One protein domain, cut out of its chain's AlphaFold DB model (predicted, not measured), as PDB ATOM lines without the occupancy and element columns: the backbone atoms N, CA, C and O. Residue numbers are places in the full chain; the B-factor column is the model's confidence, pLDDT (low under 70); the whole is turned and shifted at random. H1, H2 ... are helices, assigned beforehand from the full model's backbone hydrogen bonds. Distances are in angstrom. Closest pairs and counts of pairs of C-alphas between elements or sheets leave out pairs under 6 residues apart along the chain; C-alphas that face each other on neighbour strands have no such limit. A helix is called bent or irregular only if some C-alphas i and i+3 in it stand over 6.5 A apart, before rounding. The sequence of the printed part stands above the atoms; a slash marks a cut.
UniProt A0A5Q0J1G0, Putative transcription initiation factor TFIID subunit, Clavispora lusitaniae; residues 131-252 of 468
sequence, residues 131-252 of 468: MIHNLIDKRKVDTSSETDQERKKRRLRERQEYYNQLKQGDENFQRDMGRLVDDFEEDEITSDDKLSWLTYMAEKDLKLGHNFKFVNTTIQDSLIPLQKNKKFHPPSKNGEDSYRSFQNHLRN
ATOM      1  N   MET A 131      -4.180   0.171 -17.792       82.94
ATOM      2  CA  MET A 131      -5.190   1.236 -17.865       82.94
ATOM      3  C   MET A 131      -6.576   0.754 -17.428       82.94
ATOM      4  O   MET A 131      -7.318   1.555 -16.859       82.94
ATOM      5  N   ILE A 132      -6.900  -0.525 -17.658       82.56
ATOM      6  CA  ILE A 132      -8.142  -1.166 -17.203       82.56
ATOM      7  C   ILE A 132      -8.110  -1.324 -15.675       82.56
ATOM      8  O   ILE A 132      -9.019  -0.841 -15.004       82.56
ATOM      9  N   HIS A 133      -7.014  -1.853 -15.116       81.25
ATOM     10  CA  HIS A 133      -6.781  -1.941 -13.665       81.25
ATOM     11  C   HIS A 133      -6.933  -0.567 -12.983       81.25
ATOM     12  O   HIS A 133      -7.739  -0.394 -12.074       81.25
ATOM     13  N   ASN A 134      -6.276   0.467 -13.531       82.00
ATOM     14  CA  ASN A 134      -6.389   1.862 -13.074       82.00
ATOM     15  C   ASN A 134      -7.804   2.469 -13.173       82.00
ATOM     16  O   ASN A 134      -8.017   3.580 -12.673       82.00
ATOM     17  N   LEU A 135      -8.735   1.827 -13.882       81.06
ATOM     18  CA  LEU A 135     -10.138   2.229 -13.961       81.06
ATOM     19  C   LEU A 135     -10.971   1.463 -12.924       81.06
ATOM     20  O   LEU A 135     -11.746   2.103 -12.213       81.06
ATOM     21  N   ILE A 136     -10.744   0.153 -12.773       79.31
ATOM     22  CA  ILE A 136     -11.337  -0.679 -11.710       79.31
ATOM     23  C   ILE A 136     -10.983  -0.093 -10.330       79.31
ATOM     24  O   ILE A 136     -11.883   0.219  -9.553       79.31
ATOM     25  N   ASP A 137      -9.710   0.214 -10.058       78.44
ATOM     26  CA  ASP A 137      -9.256   0.787  -8.774       78.44
ATOM     27  C   ASP A 137      -9.905   2.129  -8.407       78.44
ATOM     28  O   ASP A 137     -10.023   2.477  -7.232       78.44
ATOM     29  N   LYS A 138     -10.315   2.913  -9.410       77.69
ATOM     30  CA  LYS A 138     -11.014   4.197  -9.210       77.69
ATOM     31  C   LYS A 138     -12.510   4.025  -8.974       77.69
ATOM     32  O   LYS A 138     -13.177   5.000  -8.628       77.69
ATOM     33  N   ARG A 139     -13.032   2.819  -9.201       74.44
ATOM     34  CA  ARG A 139     -14.444   2.469  -9.068       74.44
ATOM     35  C   ARG A 139     -14.734   1.476  -7.954       74.44
ATOM     36  O   ARG A 139     -15.864   1.493  -7.478       74.44
ATOM     37  N   LYS A 140     -13.735   0.721  -7.477       72.12
ATOM     38  CA  LYS A 140     -13.733   0.080  -6.152       72.12
ATOM     39  C   LYS A 140     -14.153   1.122  -5.109       72.12
ATOM     40  O   LYS A 140     -13.379   2.007  -4.736       72.12
ATOM     41  N   VAL A 141     -15.414   1.053  -4.688       62.16
ATOM     42  CA  VAL A 141     -15.942   1.888  -3.609       62.16
ATOM     43  C   VAL A 141     -15.251   1.435  -2.335       62.16
ATOM     44  O   VAL A 141     -15.328   0.260  -1.993       62.16
ATOM     45  N   ASP A 142     -14.599   2.357  -1.626       55.94
ATOM     46  CA  ASP A 142     -14.017   2.053  -0.319       55.94
ATOM     47  C   ASP A 142     -15.169   1.735   0.656       55.94
ATOM     48  O   ASP A 142     -15.936   2.607   1.095       55.94
ATOM     49  N   THR A 143     -15.373   0.438   0.887       53.12
ATOM     50  CA  THR A 143     -16.377  -0.118   1.803       53.12
ATOM     51  C   THR A 143     -15.886  -0.111   3.246       53.12
ATOM     52  O   THR A 143     -16.706  -0.122   4.163       53.12
ATOM     53  N   SER A 144     -14.571  -0.002   3.442       56.56
ATOM     54  CA  SER A 144     -13.920   0.364   4.697       56.56
ATOM     55  C   SER A 144     -14.580   1.593   5.333       56.56
ATOM     56  O   SER A 144     -14.809   2.622   4.698       56.56
ATOM     57  N   SER A 145     -14.833   1.514   6.639       55.94
ATOM     58  CA  SER A 145     -15.195   2.665   7.479       55.94
ATOM     59  C   SER A 145     -13.975   3.512   7.881       55.94
ATOM     60  O   SER A 145     -14.049   4.291   8.828       55.94
ATOM     61  N   GLU A 146     -12.838   3.302   7.214       56.34
ATOM     62  CA  GLU A 146     -11.546   3.933   7.479       56.34
ATOM     63  C   GLU A 146     -11.555   5.364   6.920       56.34
ATOM     64  O   GLU A 146     -11.964   5.593   5.779       56.34
ATOM     65  N   THR A 147     -11.138   6.356   7.711       67.88
ATOM     66  CA  THR A 147     -11.135   7.748   7.235       67.88
ATOM     67  C   THR A 147     -10.040   7.982   6.192       67.88
ATOM     68  O   THR A 147      -9.010   7.316   6.186       67.88
ATOM     69  N   ASP A 148     -10.204   8.982   5.321       59.22
ATOM     70  CA  ASP A 148      -9.254   9.247   4.221       59.22
ATOM     71  C   ASP A 148      -7.819   9.565   4.723       59.22
ATOM     72  O   ASP A 148      -6.821   9.303   4.046       59.22
ATOM     73  N   GLN A 149      -7.686  10.045   5.971       67.88
ATOM     74  CA  GLN A 149      -6.391  10.181   6.653       67.88
ATOM     75  C   GLN A 149      -5.805   8.835   7.102       67.88
ATOM     76  O   GLN A 149      -4.599   8.614   6.958       67.88
ATOM     77  N   GLU A 150      -6.630   7.931   7.631       65.81
ATOM     78  CA  GLU A 150      -6.219   6.574   7.998       65.81
ATOM     79  C   GLU A 150      -5.855   5.762   6.754       65.81
ATOM     80  O   GLU A 150      -4.758   5.218   6.713       65.81
ATOM     81  N   ARG A 151      -6.643   5.828   5.673       66.69
ATOM     82  CA  ARG A 151      -6.320   5.204   4.377       66.69
ATOM     83  C   ARG A 151      -4.972   5.682   3.826       66.69
ATOM     84  O   ARG A 151      -4.168   4.890   3.325       66.69
ATOM     85  N   LYS A 152      -4.669   6.982   3.955       74.44
ATOM     86  CA  LYS A 152      -3.354   7.553   3.601       74.44
ATOM     87  C   LYS A 152      -2.233   7.033   4.511       74.44
ATOM     88  O   LYS A 152      -1.135   6.768   4.025       74.44
ATOM     89  N   LYS A 153      -2.501   6.861   5.808       76.69
ATOM     90  CA  LYS A 153      -1.574   6.302   6.810       76.69
ATOM     91  C   LYS A 153      -1.334   4.800   6.602       76.69
ATOM     92  O   LYS A 153      -0.191   4.370   6.726       76.69
ATOM     93  N   ARG A 154      -2.363   4.035   6.221       76.56
ATOM     94  CA  ARG A 154      -2.302   2.624   5.816       76.56
ATOM     95  C   ARG A 154      -1.415   2.465   4.583       76.56
ATOM     96  O   ARG A 154      -0.394   1.802   4.684       76.56
ATOM     97  N   ARG A 155      -1.693   3.186   3.491       77.06
ATOM     98  CA  ARG A 155      -0.860   3.159   2.268       77.06
ATOM     99  C   ARG A 155       0.591   3.587   2.501       77.06
ATOM    100  O   ARG A 155       1.497   3.092   1.832       77.06
ATOM    101  N   LEU A 156       0.832   4.511   3.436       75.44
ATOM    102  CA  LEU A 156       2.190   4.886   3.839       75.44
ATOM    103  C   LEU A 156       2.875   3.759   4.628       75.44
ATOM    104  O   LEU A 156       4.044   3.478   4.375       75.44
ATOM    105  N   ARG A 157       2.143   3.102   5.541       80.19
ATOM    106  CA  ARG A 157       2.614   1.942   6.306       80.19
ATOM    107  C   ARG A 157       2.928   0.764   5.381       80.19
ATOM    108  O   ARG A 157       4.061   0.317   5.410       80.19
ATOM    109  N   GLU A 158       2.007   0.361   4.506       75.81
ATOM    110  CA  GLU A 158       2.196  -0.720   3.520       75.81
ATOM    111  C   GLU A 158       3.432  -0.462   2.642       75.81
ATOM    112  O   GLU A 158       4.296  -1.323   2.494       75.81
ATOM    113  N   ARG A 159       3.590   0.767   2.124       77.62
ATOM    114  CA  ARG A 159       4.783   1.167   1.354       77.62
ATOM    115  C   ARG A 159       6.076   1.087   2.177       77.62
ATOM    116  O   ARG A 159       7.132   0.821   1.605       77.62
ATOM    117  N   GLN A 160       6.019   1.346   3.483       78.19
ATOM    118  CA  GLN A 160       7.183   1.298   4.369       78.19
ATOM    119  C   GLN A 160       7.482  -0.123   4.876       78.19
ATOM    120  O   GLN A 160       8.647  -0.473   5.029       78.19
ATOM    121  N   GLU A 161       6.463  -0.960   5.057       74.00
ATOM    122  CA  GLU A 161       6.579  -2.396   5.321       74.00
ATOM    123  C   GLU A 161       7.195  -3.110   4.116       74.00
ATOM    124  O   GLU A 161       8.186  -3.811   4.294       74.00
ATOM    125  N   TYR A 162       6.748  -2.807   2.894       76.12
ATOM    126  CA  TYR A 162       7.379  -3.281   1.655       76.12
ATOM    127  C   TYR A 162       8.861  -2.867   1.560       76.12
ATOM    128  O   TYR A 162       9.729  -3.682   1.248       76.12
ATOM    129  N   TYR A 163       9.188  -1.615   1.909       73.62
ATOM    130  CA  TYR A 163      10.577  -1.133   1.962       73.62
ATOM    131  C   TYR A 163      11.425  -1.804   3.057       73.62
ATOM    132  O   TYR A 163      12.641  -1.918   2.905       73.62
ATOM    133  N   ASN A 164      10.806  -2.237   4.159       75.19
ATOM    134  CA  ASN A 164      11.475  -2.974   5.230       75.19
ATOM    135  C   ASN A 164      11.675  -4.452   4.852       75.19
ATOM    136  O   ASN A 164      12.756  -4.985   5.085       75.19
ATOM    137  N   GLN A 165      10.682  -5.089   4.222       68.81
ATOM    138  CA  GLN A 165      10.743  -6.464   3.708       68.81
ATOM    139  C   GLN A 165      11.852  -6.609   2.657       68.81
ATOM    140  O   GLN A 165      12.738  -7.450   2.812       68.81
ATOM    141  N   LEU A 166      11.895  -5.699   1.673       64.38
ATOM    142  CA  LEU A 166      12.951  -5.621   0.651       64.38
ATOM    143  C   LEU A 166      14.363  -5.417   1.247       64.38
ATOM    144  O   LEU A 166      15.365  -5.637   0.574       64.38
ATOM    145  N   LYS A 167      14.454  -4.999   2.516       66.38
ATOM    146  CA  LYS A 167      15.705  -4.776   3.253       66.38
ATOM    147  C   LYS A 167      16.040  -5.891   4.260       66.38
ATOM    148  O   LYS A 167      17.089  -5.811   4.898       66.38
ATOM    149  N   GLN A 168      15.178  -6.896   4.438       58.00
ATOM    150  CA  GLN A 168      15.364  -7.975   5.425       58.00
ATOM    151  C   GLN A 168      15.709  -9.346   4.823       58.00
ATOM    152  O   GLN A 168      16.325 -10.139   5.526       58.00
ATOM    153  N   GLY A 169      15.409  -9.590   3.541       50.31
ATOM    154  CA  GLY A 169      15.877 -10.767   2.794       50.31
ATOM    155  C   GLY A 169      15.025 -12.031   2.973       50.31
ATOM    156  O   GLY A 169      15.170 -12.741   3.960       50.31
ATOM    157  N   ASP A 170      14.173 -12.288   1.976       54.94
ATOM    158  CA  ASP A 170      13.514 -13.527   1.503       54.94
ATOM    159  C   ASP A 170      12.982 -14.624   2.459       54.94
ATOM    160  O   ASP A 170      11.926 -15.183   2.163       54.94
ATOM    161  N   GLU A 171      13.602 -14.940   3.599       53.91
ATOM    162  CA  GLU A 171      13.290 -16.131   4.428       53.91
ATOM    163  C   GLU A 171      11.830 -16.206   4.936       53.91
ATOM    164  O   GLU A 171      11.303 -17.293   5.171       53.91
ATOM    165  N   ASN A 172      11.139 -15.068   5.081       52.59
ATOM    166  CA  ASN A 172       9.718 -15.021   5.470       52.59
ATOM    167  C   ASN A 172       8.741 -14.857   4.288       52.59
ATOM    168  O   ASN A 172       7.530 -14.990   4.479       52.59
ATOM    169  N   PHE A 173       9.227 -14.578   3.072       50.16
ATOM    170  CA  PHE A 173       8.405 -14.074   1.961       50.16
ATOM    171  C   PHE A 173       7.291 -15.048   1.533       50.16
ATOM    172  O   PHE A 173       6.186 -14.631   1.192       50.16
ATOM    173  N   GLN A 174       7.541 -16.357   1.621       51.62
ATOM    174  CA  GLN A 174       6.567 -17.390   1.243       51.62
ATOM    175  C   GLN A 174       5.419 -17.604   2.246       51.62
ATOM    176  O   GLN A 174       4.429 -18.231   1.875       51.62
ATOM    177  N   ARG A 175       5.509 -17.122   3.498       50.69
ATOM    178  CA  ARG A 175       4.470 -17.394   4.518       50.69
ATOM    179  C   ARG A 175       3.354 -16.354   4.569       50.69
ATOM    180  O   ARG A 175       2.205 -16.750   4.729       50.69
ATOM    181  N   ASP A 176       3.658 -15.071   4.375       48.94
ATOM    182  CA  ASP A 176       2.623 -14.023   4.312       48.94
ATOM    183  C   ASP A 176       1.961 -13.921   2.925       48.94
ATOM    184  O   ASP A 176       0.776 -13.596   2.839       48.94
ATOM    185  N   MET A 177       2.665 -14.276   1.838       47.16
ATOM    186  CA  MET A 177       2.083 -14.304   0.483       47.16
ATOM    187  C   MET A 177       0.814 -15.165   0.408       47.16
ATOM    188  O   MET A 177      -0.177 -14.738  -0.177       47.16
ATOM    189  N   GLY A 178       0.794 -16.324   1.077       44.78
ATOM    190  CA  GLY A 178      -0.374 -17.215   1.134       44.78
ATOM    191  C   GLY A 178      -1.618 -16.628   1.819       44.78
ATOM    192  O   GLY A 178      -2.644 -17.295   1.858       44.78
ATOM    193  N   ARG A 179      -1.541 -15.402   2.361       42.84
ATOM    194  CA  ARG A 179      -2.673 -14.656   2.932       42.84
ATOM    195  C   ARG A 179      -2.938 -13.309   2.241       42.84
ATOM    196  O   ARG A 179      -3.887 -12.631   2.615       42.84
ATOM    197  N   LEU A 180      -2.124 -12.931   1.250       41.06
ATOM    198  CA  LEU A 180      -2.418 -11.835   0.313       41.06
ATOM    199  C   LEU A 180      -2.965 -12.336  -1.032       41.06
ATOM    200  O   LEU A 180      -3.640 -11.580  -1.713       41.06
ATOM    201  N   VAL A 181      -2.670 -13.580  -1.431       41.53
ATOM    202  CA  VAL A 181      -3.106 -14.135  -2.730       41.53
ATOM    203  C   VAL A 181      -4.636 -14.205  -2.866       41.53
ATOM    204  O   VAL A 181      -5.131 -13.911  -3.948       41.53
ATOM    205  N   ASP A 182      -5.377 -14.461  -1.780       39.78
ATOM    206  CA  ASP A 182      -6.858 -14.405  -1.752       39.78
ATOM    207  C   ASP A 182      -7.409 -13.042  -2.235       39.78
ATOM    208  O   ASP A 182      -8.380 -12.997  -2.987       39.78
ATOM    209  N   ASP A 183      -6.765 -11.925  -1.861       43.50
ATOM    210  CA  ASP A 183      -7.152 -10.566  -2.289       43.50
ATOM    211  C   ASP A 183      -6.745 -10.269  -3.754       43.50
ATOM    212  O   ASP A 183      -7.221  -9.296  -4.341       43.50
ATOM    213  N   PHE A 184      -5.861 -11.074  -4.363       40.47
ATOM    214  CA  PHE A 184      -5.388 -10.874  -5.741       40.47
ATOM    215  C   PHE A 184      -6.202 -11.640  -6.797       40.47
ATOM    216  O   PHE A 184      -6.227 -11.200  -7.948       40.47
ATOM    217  N   GLU A 185      -6.884 -12.739  -6.450       47.91
ATOM    218  CA  GLU A 185      -7.699 -13.491  -7.423       47.91
ATOM    219  C   GLU A 185      -8.956 -12.714  -7.873       47.91
ATOM    220  O   GLU A 185      -9.343 -12.800  -9.040       47.91
ATOM    221  N   GLU A 186      -9.555 -11.875  -7.015       53.56
ATOM    222  CA  GLU A 186     -10.698 -11.020  -7.408       53.56
ATOM    223  C   GLU A 186     -10.294  -9.925  -8.430       53.56
ATOM    224  O   GLU A 186     -11.120  -9.466  -9.230       53.56
ATOM    225  N   ASP A 187      -9.007  -9.561  -8.461       56.22
ATOM    226  CA  ASP A 187      -8.426  -8.542  -9.344       56.22
ATOM    227  C   ASP A 187      -7.892  -9.085 -10.686       56.22
ATOM    228  O   ASP A 187      -7.485  -8.290 -11.544       56.22
ATOM    229  N   GLU A 188      -7.915 -10.403 -10.941       66.88
ATOM    230  CA  GLU A 188      -7.439 -10.931 -12.225       66.88
ATOM    231  C   GLU A 188      -8.356 -10.488 -13.383       66.88
ATOM    232  O   GLU A 188      -9.563 -10.752 -13.415       66.88
ATOM    233  N   ILE A 189      -7.783  -9.767 -14.353       67.06
ATOM    234  CA  ILE A 189      -8.510  -9.170 -15.483       67.06
ATOM    235  C   ILE A 189      -8.793 -10.257 -16.524       67.06
ATOM    236  O   ILE A 189      -7.925 -10.646 -17.308       67.06
ATOM    237  N   THR A 190     -10.036 -10.738 -16.530       71.88
ATOM    238  CA  THR A 190     -10.502 -11.843 -17.373       71.88
ATOM    239  C   THR A 190     -10.629 -11.399 -18.841       71.88
ATOM    240  O   THR A 190     -10.630 -10.205 -19.152       71.88
ATOM    241  N   SER A 191     -10.790 -12.341 -19.780       67.31
ATOM    242  CA  SER A 191     -11.096 -12.040 -21.195       67.31
ATOM    243  C   SER A 191     -12.260 -11.062 -21.373       67.31
ATOM    244  O   SER A 191     -12.251 -10.246 -22.294       67.31
ATOM    245  N   ASP A 192     -13.227 -11.138 -20.466       67.94
ATOM    246  CA  ASP A 192     -14.513 -10.449 -20.523       67.94
ATOM    247  C   ASP A 192     -14.426  -9.023 -19.939       67.94
ATOM    248  O   ASP A 192     -15.298  -8.188 -20.182       67.94
ATOM    249  N   ASP A 193     -13.324  -8.711 -19.245       71.56
ATOM    250  CA  ASP A 193     -12.964  -7.367 -18.779       71.56
ATOM    251  C   ASP A 193     -12.216  -6.550 -19.858       71.56
ATOM    252  O   ASP A 193     -11.874  -5.383 -19.641       71.56
ATOM    253  N   LYS A 194     -11.947  -7.128 -21.043       77.50
ATOM    254  CA  LYS A 194     -11.242  -6.444 -22.141       77.50
ATOM    255  C   LYS A 194     -12.086  -5.337 -22.775       77.50
ATOM    256  O   LYS A 194     -12.933  -5.565 -23.637       77.50
ATOM    257  N   LEU A 195     -11.772  -4.098 -22.406       79.75
ATOM    258  CA  LEU A 195     -12.452  -2.906 -22.904       79.75
ATOM    259  C   LEU A 195     -12.005  -2.511 -24.325       79.75
ATOM    260  O   LEU A 195     -10.818  -2.498 -24.647       79.75
ATOM    261  N   SER A 196     -12.962  -2.087 -25.155       82.94
ATOM    262  CA  SER A 196     -12.694  -1.299 -26.371       82.94
ATOM    263  C   SER A 196     -12.256   0.128 -26.006       82.94
ATOM    264  O   SER A 196     -12.603   0.622 -24.936       82.94
ATOM    265  N   TRP A 197     -11.558   0.852 -26.887       82.31
ATOM    266  CA  TRP A 197     -11.191   2.254 -26.617       82.31
ATOM    267  C   TRP A 197     -12.389   3.204 -26.533       82.31
ATOM    268  O   TRP A 197     -12.353   4.127 -25.724       82.31
ATOM    269  N   LEU A 198     -13.458   2.963 -27.305       83.38
ATOM    270  CA  LEU A 198     -14.725   3.703 -27.181       83.38
ATOM    271  C   LEU A 198     -15.291   3.534 -25.767       83.38
ATOM    272  O   LEU A 198     -15.516   4.512 -25.058       83.38
ATOM    273  N   THR A 199     -15.436   2.274 -25.356       84.56
ATOM    274  CA  THR A 199     -15.857   1.859 -24.019       84.56
ATOM    275  C   THR A 199     -14.992   2.487 -22.932       84.56
ATOM    276  O   THR A 199     -15.518   3.181 -22.075       84.56
ATOM    277  N   TYR A 200     -13.670   2.307 -22.984       85.69
ATOM    278  CA  TYR A 200     -12.735   2.821 -21.985       85.69
ATOM    279  C   TYR A 200     -12.785   4.349 -21.866       85.69
ATOM    280  O   TYR A 200     -12.749   4.883 -20.759       85.69
ATOM    281  N   MET A 201     -12.886   5.070 -22.989       82.44
ATOM    282  CA  MET A 201     -12.948   6.533 -22.981       82.44
ATOM    283  C   MET A 201     -14.285   7.062 -22.461       82.44
ATOM    284  O   MET A 201     -14.269   8.009 -21.677       82.44
ATOM    285  N   ALA A 202     -15.411   6.438 -22.824       82.38
ATOM    286  CA  ALA A 202     -16.704   6.746 -22.217       82.38
ATOM    287  C   ALA A 202     -16.673   6.452 -20.708       82.38
ATOM    288  O   ALA A 202     -17.005   7.313 -19.901       82.38
ATOM    289  N   GLU A 203     -16.178   5.282 -20.312       81.06
ATOM    290  CA  GLU A 203     -16.168   4.797 -18.930       81.06
ATOM    291  C   GLU A 203     -15.228   5.592 -18.001       81.06
ATOM    292  O   GLU A 203     -15.497   5.758 -16.810       81.06
ATOM    293  N   LYS A 204     -14.154   6.156 -18.559       82.25
ATOM    294  CA  LYS A 204     -13.261   7.124 -17.903       82.25
ATOM    295  C   LYS A 204     -13.898   8.514 -17.733       82.25
ATOM    296  O   LYS A 204     -13.472   9.272 -16.863       82.25
ATOM    297  N   ASP A 205     -14.870   8.854 -18.576       77.56
ATOM    298  CA  ASP A 205     -15.578  10.141 -18.609       77.56
ATOM    299  C   ASP A 205     -16.967  10.083 -17.916       77.56
ATOM    300  O   ASP A 205     -17.566  11.118 -17.588       77.56
ATOM    301  N   LEU A 206     -17.445   8.871 -17.598       78.69
ATOM    302  CA  LEU A 206     -18.366   8.598 -16.494       78.69
ATOM    303  C   LEU A 206     -17.647   8.860 -15.159       78.69
ATOM    304  O   LEU A 206     -16.762   8.112 -14.741       78.69
ATOM    305  N   LYS A 207     -18.091   9.890 -14.436       70.06
ATOM    306  CA  LYS A 207     -17.802  10.020 -13.000       70.06
ATOM    307  C   LYS A 207     -18.615   8.988 -12.214       70.06
ATOM    308  O   LYS A 207     -19.690   8.580 -12.655       70.06
ATOM    309  N   LEU A 208     -18.141   8.614 -11.025       62.66
ATOM    310  CA  LEU A 208     -18.873   7.720 -10.124       62.66
ATOM    311  C   LEU A 208     -20.291   8.276  -9.866       62.66
ATOM    312  O   LEU A 208     -20.451   9.446  -9.515       62.66
ATOM    313  N   GLY A 209     -21.321   7.463 -10.111       59.88
ATOM    314  CA  GLY A 209     -22.730   7.869 -10.009       59.88
ATOM    315  C   GLY A 209     -23.298   8.656 -11.203       59.88
ATOM    316  O   GLY A 209     -24.491   8.939 -11.214       59.88
ATOM    317  N   HIS A 210     -22.513   8.991 -12.234       71.88
ATOM    318  CA  HIS A 210     -22.995   9.662 -13.458       71.88
ATOM    319  C   HIS A 210     -23.332   8.660 -14.583       71.88
ATOM    320  O   HIS A 210     -23.069   8.909 -15.760       71.88
ATOM    321  N   ASN A 211     -23.945   7.524 -14.230       72.25
ATOM    322  CA  ASN A 211     -24.223   6.405 -15.148       72.25
ATOM    323  C   ASN A 211     -25.135   6.778 -16.336       72.25
ATOM    324  O   ASN A 211     -25.153   6.079 -17.344       72.25
ATOM    325  N   PHE A 212     -25.870   7.890 -16.232       73.12
ATOM    326  CA  PHE A 212     -26.824   8.370 -17.235       73.12
ATOM    327  C   PHE A 212     -26.223   9.344 -18.262       73.12
ATOM    328  O   PHE A 212     -26.929   9.771 -19.167       73.12
ATOM    329  N   LYS A 213     -24.927   9.688 -18.165       77.56
ATOM    330  CA  LYS A 213     -24.279  10.713 -19.012       77.56
ATOM    331  C   LYS A 213     -24.419  10.468 -20.523       77.56
ATOM    332  O   LYS A 213     -24.470  11.425 -21.286       77.56
ATOM    333  N   PHE A 214     -24.468   9.200 -20.933       80.06
ATOM    334  CA  PHE A 214     -24.572   8.775 -22.333       80.06
ATOM    335  C   PHE A 214     -25.919   8.105 -22.662       80.06
ATOM    336  O   PHE A 214     -26.047   7.453 -23.699       80.06
ATOM    337  N   VAL A 215     -26.932   8.263 -21.804       77.69
ATOM    338  CA  VAL A 215     -28.302   7.823 -22.107       77.69
ATOM    339  C   VAL A 215     -28.914   8.727 -23.176       77.69
ATOM    340  O   VAL A 215     -28.663   9.930 -23.197       77.69
ATOM    341  N   ASN A 216     -29.689   8.129 -24.081       74.94
ATOM    342  CA  ASN A 216     -30.221   8.729 -25.308       74.94
ATOM    343  C   ASN A 216     -29.142   9.179 -26.322       74.94
ATOM    344  O   ASN A 216     -29.461   9.890 -27.273       74.94
ATOM    345  N   THR A 217     -27.886   8.737 -26.167       81.81
ATOM    346  CA  THR A 217     -26.807   8.941 -27.156       81.81
ATOM    347  C   THR A 217     -26.575   7.678 -27.991       81.81
ATOM    348  O   THR A 217     -26.879   6.567 -27.555       81.81
ATOM    349  N   THR A 218     -25.952   7.817 -29.163       80.38
ATOM    350  CA  THR A 218     -25.601   6.691 -30.058       80.38
ATOM    351  C   THR A 218     -24.611   5.687 -29.447       80.38
ATOM    352  O   THR A 218     -24.445   4.587 -29.968       80.38
ATOM    353  N   ILE A 219     -23.956   6.042 -28.336       80.94
ATOM    354  CA  ILE A 219     -22.990   5.196 -27.621       80.94
ATOM    355  C   ILE A 219     -23.699   4.267 -26.613       80.94
ATOM    356  O   ILE A 219     -23.116   3.264 -26.197       80.94
ATOM    357  N   GLN A 220     -24.960   4.551 -26.245       81.56
ATOM    358  CA  GLN A 220     -25.708   3.841 -25.198       81.56
ATOM    359  C   GLN A 220     -25.656   2.311 -25.348       81.56
ATOM    360  O   GLN A 220     -25.293   1.614 -24.400       81.56
ATOM    361  N   ASP A 221     -25.959   1.786 -26.535       81.12
ATOM    362  CA  ASP A 221     -26.036   0.338 -26.775       81.12
ATOM    363  C   ASP A 221     -24.671  -0.359 -26.650       81.12
ATOM    364  O   ASP A 221     -24.596  -1.528 -26.274       81.12
ATOM    365  N   SER A 222     -23.579   0.378 -26.883       80.38
ATOM    366  CA  SER A 222     -22.206  -0.098 -26.656       80.38
ATOM    367  C   SER A 222     -21.775  -0.033 -25.185       80.38
ATOM    368  O   SER A 222     -20.774  -0.648 -24.822       80.38
ATOM    369  N   LEU A 223     -22.504   0.702 -24.334       80.81
ATOM    370  CA  LEU A 223     -22.203   0.890 -22.909       80.81
ATOM    371  C   LEU A 223     -23.060  -0.005 -21.992       80.81
ATOM    372  O   LEU A 223     -22.567  -0.481 -20.971       80.81
ATOM    373  N   ILE A 224     -24.312  -0.296 -22.370       80.50
ATOM    374  CA  ILE A 224     -25.242  -1.163 -21.615       80.50
ATOM    375  C   ILE A 224     -24.632  -2.514 -21.173       80.50
ATOM    376  O   ILE A 224     -24.901  -2.925 -20.040       80.50
ATOM    377  N   PRO A 225     -23.816  -3.231 -21.980       81.31
ATOM    378  CA  PRO A 225     -23.201  -4.487 -21.542       81.31
ATOM    379  C   PRO A 225     -22.283  -4.329 -20.323       81.31
ATOM    380  O   PRO A 225     -22.233  -5.217 -19.478       81.31
ATOM    381  N   LEU A 226     -21.594  -3.192 -20.206       77.88
ATOM    382  CA  LEU A 226     -20.572  -2.951 -19.181       77.88
ATOM    383  C   LEU A 226     -21.167  -2.550 -17.841       77.88
ATOM    384  O   LEU A 226     -20.646  -2.925 -16.797       77.88
ATOM    385  N   GLN A 227     -22.331  -1.903 -17.868       77.69
ATOM    386  CA  GLN A 227     -23.118  -1.613 -16.670       77.69
ATOM    387  C   GLN A 227     -23.586  -2.879 -15.932       77.69
ATOM    388  O   GLN A 227     -24.016  -2.780 -14.786       77.69
ATOM    389  N   LYS A 228     -23.489  -4.064 -16.559       80.06
ATOM    390  CA  LYS A 228     -23.710  -5.372 -15.921       80.06
ATOM    391  C   LYS A 228     -22.472  -5.919 -15.198       80.06
ATOM    392  O   LYS A 228     -22.625  -6.781 -14.336       80.06
ATOM    393  N   ASN A 229     -21.264  -5.473 -15.555       80.75
ATOM    394  CA  ASN A 229     -20.024  -5.988 -14.978       80.75
ATOM    395  C   ASN A 229     -19.760  -5.325 -13.614       80.75
ATOM    396  O   ASN A 229     -19.549  -4.114 -13.510       80.75
ATOM    397  N   LYS A 230     -19.748  -6.151 -12.562       76.44
ATOM    398  CA  LYS A 230     -19.615  -5.715 -11.167       76.44
ATOM    399  C   LYS A 230     -18.237  -5.123 -10.837       76.44
ATOM    400  O   LYS A 230     -18.176  -4.276  -9.951       76.44
ATOM    401  N   LYS A 231     -17.169  -5.461 -11.578       76.25
ATOM    402  CA  LYS A 231     -15.836  -4.838 -11.422       76.25
ATOM    403  C   LYS A 231     -15.835  -3.359 -11.839       76.25
ATOM    404  O   LYS A 231     -15.142  -2.542 -11.237       76.25
ATOM    405  N   PHE A 232     -16.645  -2.992 -12.836       76.06
ATOM    406  CA  PHE A 232     -16.770  -1.607 -13.317       76.06
ATOM    407  C   PHE A 232     -17.936  -0.839 -12.684       76.06
ATOM    408  O   PHE A 232     -17.876   0.387 -12.571       76.06
ATOM    409  N   HIS A 233     -18.982  -1.530 -12.238       77.44
ATOM    410  CA  HIS A 233     -20.121  -0.947 -11.529       77.44
ATOM    411  C   HIS A 233     -20.457  -1.785 -10.282       77.44
ATOM    412  O   HIS A 233     -21.434  -2.544 -10.307       77.44
ATOM    413  N   PRO A 234     -19.679  -1.662  -9.188       75.62
ATOM    414  CA  PRO A 234     -19.962  -2.391  -7.955       75.62
ATOM    415  C   PRO A 234     -21.353  -2.042  -7.398       75.62
ATOM    416  O   PRO A 234     -21.884  -0.961  -7.696       75.62
ATOM    417  N   PRO A 235     -21.977  -2.945  -6.620       73.44
ATOM    418  CA  PRO A 235     -23.270  -2.690  -5.991       73.44
ATOM    419  C   PRO A 235     -23.193  -1.526  -4.994       73.44
ATOM    420  O   PRO A 235     -22.121  -1.153  -4.510       73.44
ATOM    421  N   SER A 236     -24.346  -0.937  -4.676       71.00
ATOM    422  CA  SER A 236     -24.415   0.128  -3.669       71.00
ATOM    423  C   SER A 236     -24.110  -0.407  -2.259       71.00
ATOM    424  O   SER A 236     -24.175  -1.612  -2.010       71.00
ATOM    425  N   LYS A 237     -23.860   0.488  -1.286       68.19
ATOM    426  CA  LYS A 237     -23.693   0.102   0.134       68.19
ATOM    427  C   LYS A 237     -24.918  -0.620   0.730       68.19
ATOM    428  O   LYS A 237     -24.793  -1.225   1.788       68.19
ATOM    429  N   ASN A 238     -26.065  -0.595   0.043       67.00
ATOM    430  CA  ASN A 238     -27.293  -1.293   0.428       67.00
ATOM    431  C   ASN A 238     -27.416  -2.693  -0.215       67.00
ATOM    432  O   ASN A 238     -28.445  -3.344  -0.060       67.00
ATOM    433  N   GLY A 239     -26.416  -3.142  -0.985       71.81
ATOM    434  CA  GLY A 239     -26.449  -4.410  -1.724       71.81
ATOM    435  C   GLY A 239     -27.267  -4.383  -3.022       71.81
ATOM    436  O   GLY A 239     -27.379  -5.407  -3.691       71.81
ATOM    437  N   GLU A 240     -27.828  -3.235  -3.416       72.75
ATOM    438  CA  GLU A 240     -28.586  -3.127  -4.667       72.75
ATOM    439  C   GLU A 240     -27.662  -3.211  -5.894       72.75
ATOM    440  O   GLU A 240     -26.687  -2.460  -6.002       72.75
ATOM    441  N   ASP A 241     -28.007  -4.079  -6.855       78.62
ATOM    442  CA  ASP A 241     -27.321  -4.162  -8.148       78.62
ATOM    443  C   ASP A 241     -27.417  -2.823  -8.903       78.62
ATOM    444  O   ASP A 241     -28.495  -2.406  -9.348       78.62
ATOM    445  N   SER A 242     -26.267  -2.193  -9.140       74.81
ATOM    446  CA  SER A 242     -26.150  -0.920  -9.865       74.81
ATOM    447  C   SER A 242     -26.793  -0.950 -11.261       74.81
ATOM    448  O   SER A 242     -27.379   0.046 -11.691       74.81
ATOM    449  N   TYR A 243     -26.793  -2.106 -11.937       81.94
ATOM    450  CA  TYR A 243     -27.504  -2.309 -13.204       81.94
ATOM    451  C   TYR A 243     -29.035  -2.235 -13.063       81.94
ATOM    452  O   TYR A 243     -29.715  -1.649 -13.905       81.94
ATOM    453  N   ARG A 244     -29.598  -2.796 -11.983       80.75
ATOM    454  CA  ARG A 244     -31.047  -2.785 -11.719       80.75
ATOM    455  C   ARG A 244     -31.522  -1.380 -11.347       80.75
ATOM    456  O   ARG A 244     -32.569  -0.947 -11.823       80.75
ATOM    457  N   SER A 245     -30.716  -0.649 -10.573       77.69
ATOM    458  CA  SER A 245     -30.928   0.782 -10.318       77.69
ATOM    459  C   SER A 245     -30.917   1.589 -11.626       77.69
ATOM    460  O   SER A 245     -31.874   2.312 -11.911       77.69
ATOM    461  N   PHE A 246     -29.917   1.379 -12.496       82.50
ATOM    462  CA  PHE A 246     -29.865   2.012 -13.818       82.50
ATOM    463  C   PHE A 246     -31.103   1.701 -14.677       82.50
ATOM    464  O   PHE A 246     -31.716   2.626 -15.207       82.50
ATOM    465  N   GLN A 247     -31.533   0.435 -14.770       82.88
ATOM    466  CA  GLN A 247     -32.745   0.061 -15.512       82.88
ATOM    467  C   GLN A 247     -34.014   0.721 -14.954       82.88
ATOM    468  O   GLN A 247     -34.863   1.171 -15.727       82.88
ATOM    469  N   ASN A 248     -34.151   0.803 -13.628       81.69
ATOM    470  CA  ASN A 248     -35.281   1.473 -12.986       81.69
ATOM    471  C   ASN A 248     -35.294   2.975 -13.306       81.69
ATOM    472  O   ASN A 248     -36.351   3.522 -13.620       81.69
ATOM    473  N   HIS A 249     -34.140   3.643 -13.282       78.38
ATOM    474  CA  HIS A 249     -34.031   5.044 -13.687       78.38
ATOM    475  C   HIS A 249     -34.306   5.245 -15.183       78.38
ATOM    476  O   HIS A 249     -35.081   6.131 -15.525       78.38
ATOM    477  N   LEU A 250     -33.771   4.395 -16.067       80.62
ATOM    478  CA  LEU A 250     -34.019   4.467 -17.513       80.62
ATOM    479  C   LEU A 250     -35.514   4.312 -17.844       80.62
ATOM    480  O   LEU A 250     -36.049   5.064 -18.651       80.62
ATOM    481  N   ARG A 251     -36.221   3.401 -17.159       80.81
ATOM    482  CA  ARG A 251     -37.685   3.246 -17.273       80.81
ATOM    483  C   ARG A 251     -38.472   4.440 -16.724       80.81
ATOM    484  O   ARG A 251     -39.551   4.731 -17.229       80.81
ATOM    485  N   ASN A 252     -37.964   5.117 -15.694       78.69
ATOM    486  CA  ASN A 252     -38.613   6.294 -15.111       78.69
ATOM    487  C   ASN A 252     -38.252   7.613 -15.826       78.69
ATOM    488  O   ASN A 252     -38.988   8.579 -15.653       78.69
TER     489      ASN A 252
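What this domain is: This is residues 131 to 252 of the 468 residues of the protein "Putative transcription initiation factor TFIID subunit" of Clavispora lusitaniae (UniProt A0A5Q0J1G0). The model is a wide, open loop of chain at one end and a loose cluster of short helices and long links at the other: H2 runs outward, the chain turns, and H3 and H4 lead back, with an empty space between the two sides, while H1, H5, H6 and H7 lie in the cluster. Residues 155 to 164, 166 to 172 and 174 to 185 stick out from the rest, and no helix touches another. The printed part has 122 residues with seven named helices, H1 to H7 in order along the chain, and no named strand; the class is all helix, though under half of the residues, 58, are in named elements. The whole is loose, with a radius of gyration of the C-alphas of 18.4 A, and elongated, spanning 58 by 31 by 22 A.

How they stand to each other: Start with the longest helix, H2, residues 148 to 165, which touches no helix. Beyond it, H3, residues 173 to 177, is only just apart from H2, their closest C-alphas being 8.2 A apart. H3 and H4, residues 181 to 185, meet only through their link. Now look at H1, residues 131 to 136, and H5, residues 197 to 205: they are close but not clearly touching, and their closest C-alphas, those of Leu 135 and Lys 204, are 7.0 A apart. They run the same way at a steep tilt of 48 degrees. H5 and H6, residues 220 to 223, are close but not clearly touching, with Thr 199 and Leu 223 as their closest C-alphas, 6.5 A apart. H7, residues 242 to 252, is apart from H5 and from H6. In H1, H2, H4, H5 and H7 every O i to N i+4 pair is within hydrogen-bond range; in H3 0 of 1 is, and 0 of 2 O i to N i+3 pairs, while H6 is too short for an O i to N i+4 pair.

Where its parts are: Find C-alpha 148 at (-9.254, 9.247, 4.221); from there H2 runs 25.4 A to C-alpha 165 at (10.743, -6.464, 3.708). H3 is neither bent nor irregular, but only just: C-alphas 173 and 176 are 6.2 A apart. H1 measures 8.9 A and H5 12.1 A from first to last C-alpha. H7 runs 15.3 A and ends at C-alpha 252, at (-38.613, 6.294, -15.111).

The domain as a whole: The two C-alphas farthest apart, those of Gly 169 and Asn 252, are 59.8 A apart. The printed part has no cut. The links H1 to H2, H4 to H5, H5 to H6 and H6 to H7 are long. The mean pLDDT of the printed part is 70.7, and 42 residues are under 70, among them residues 141 to 151 and 165 to 189.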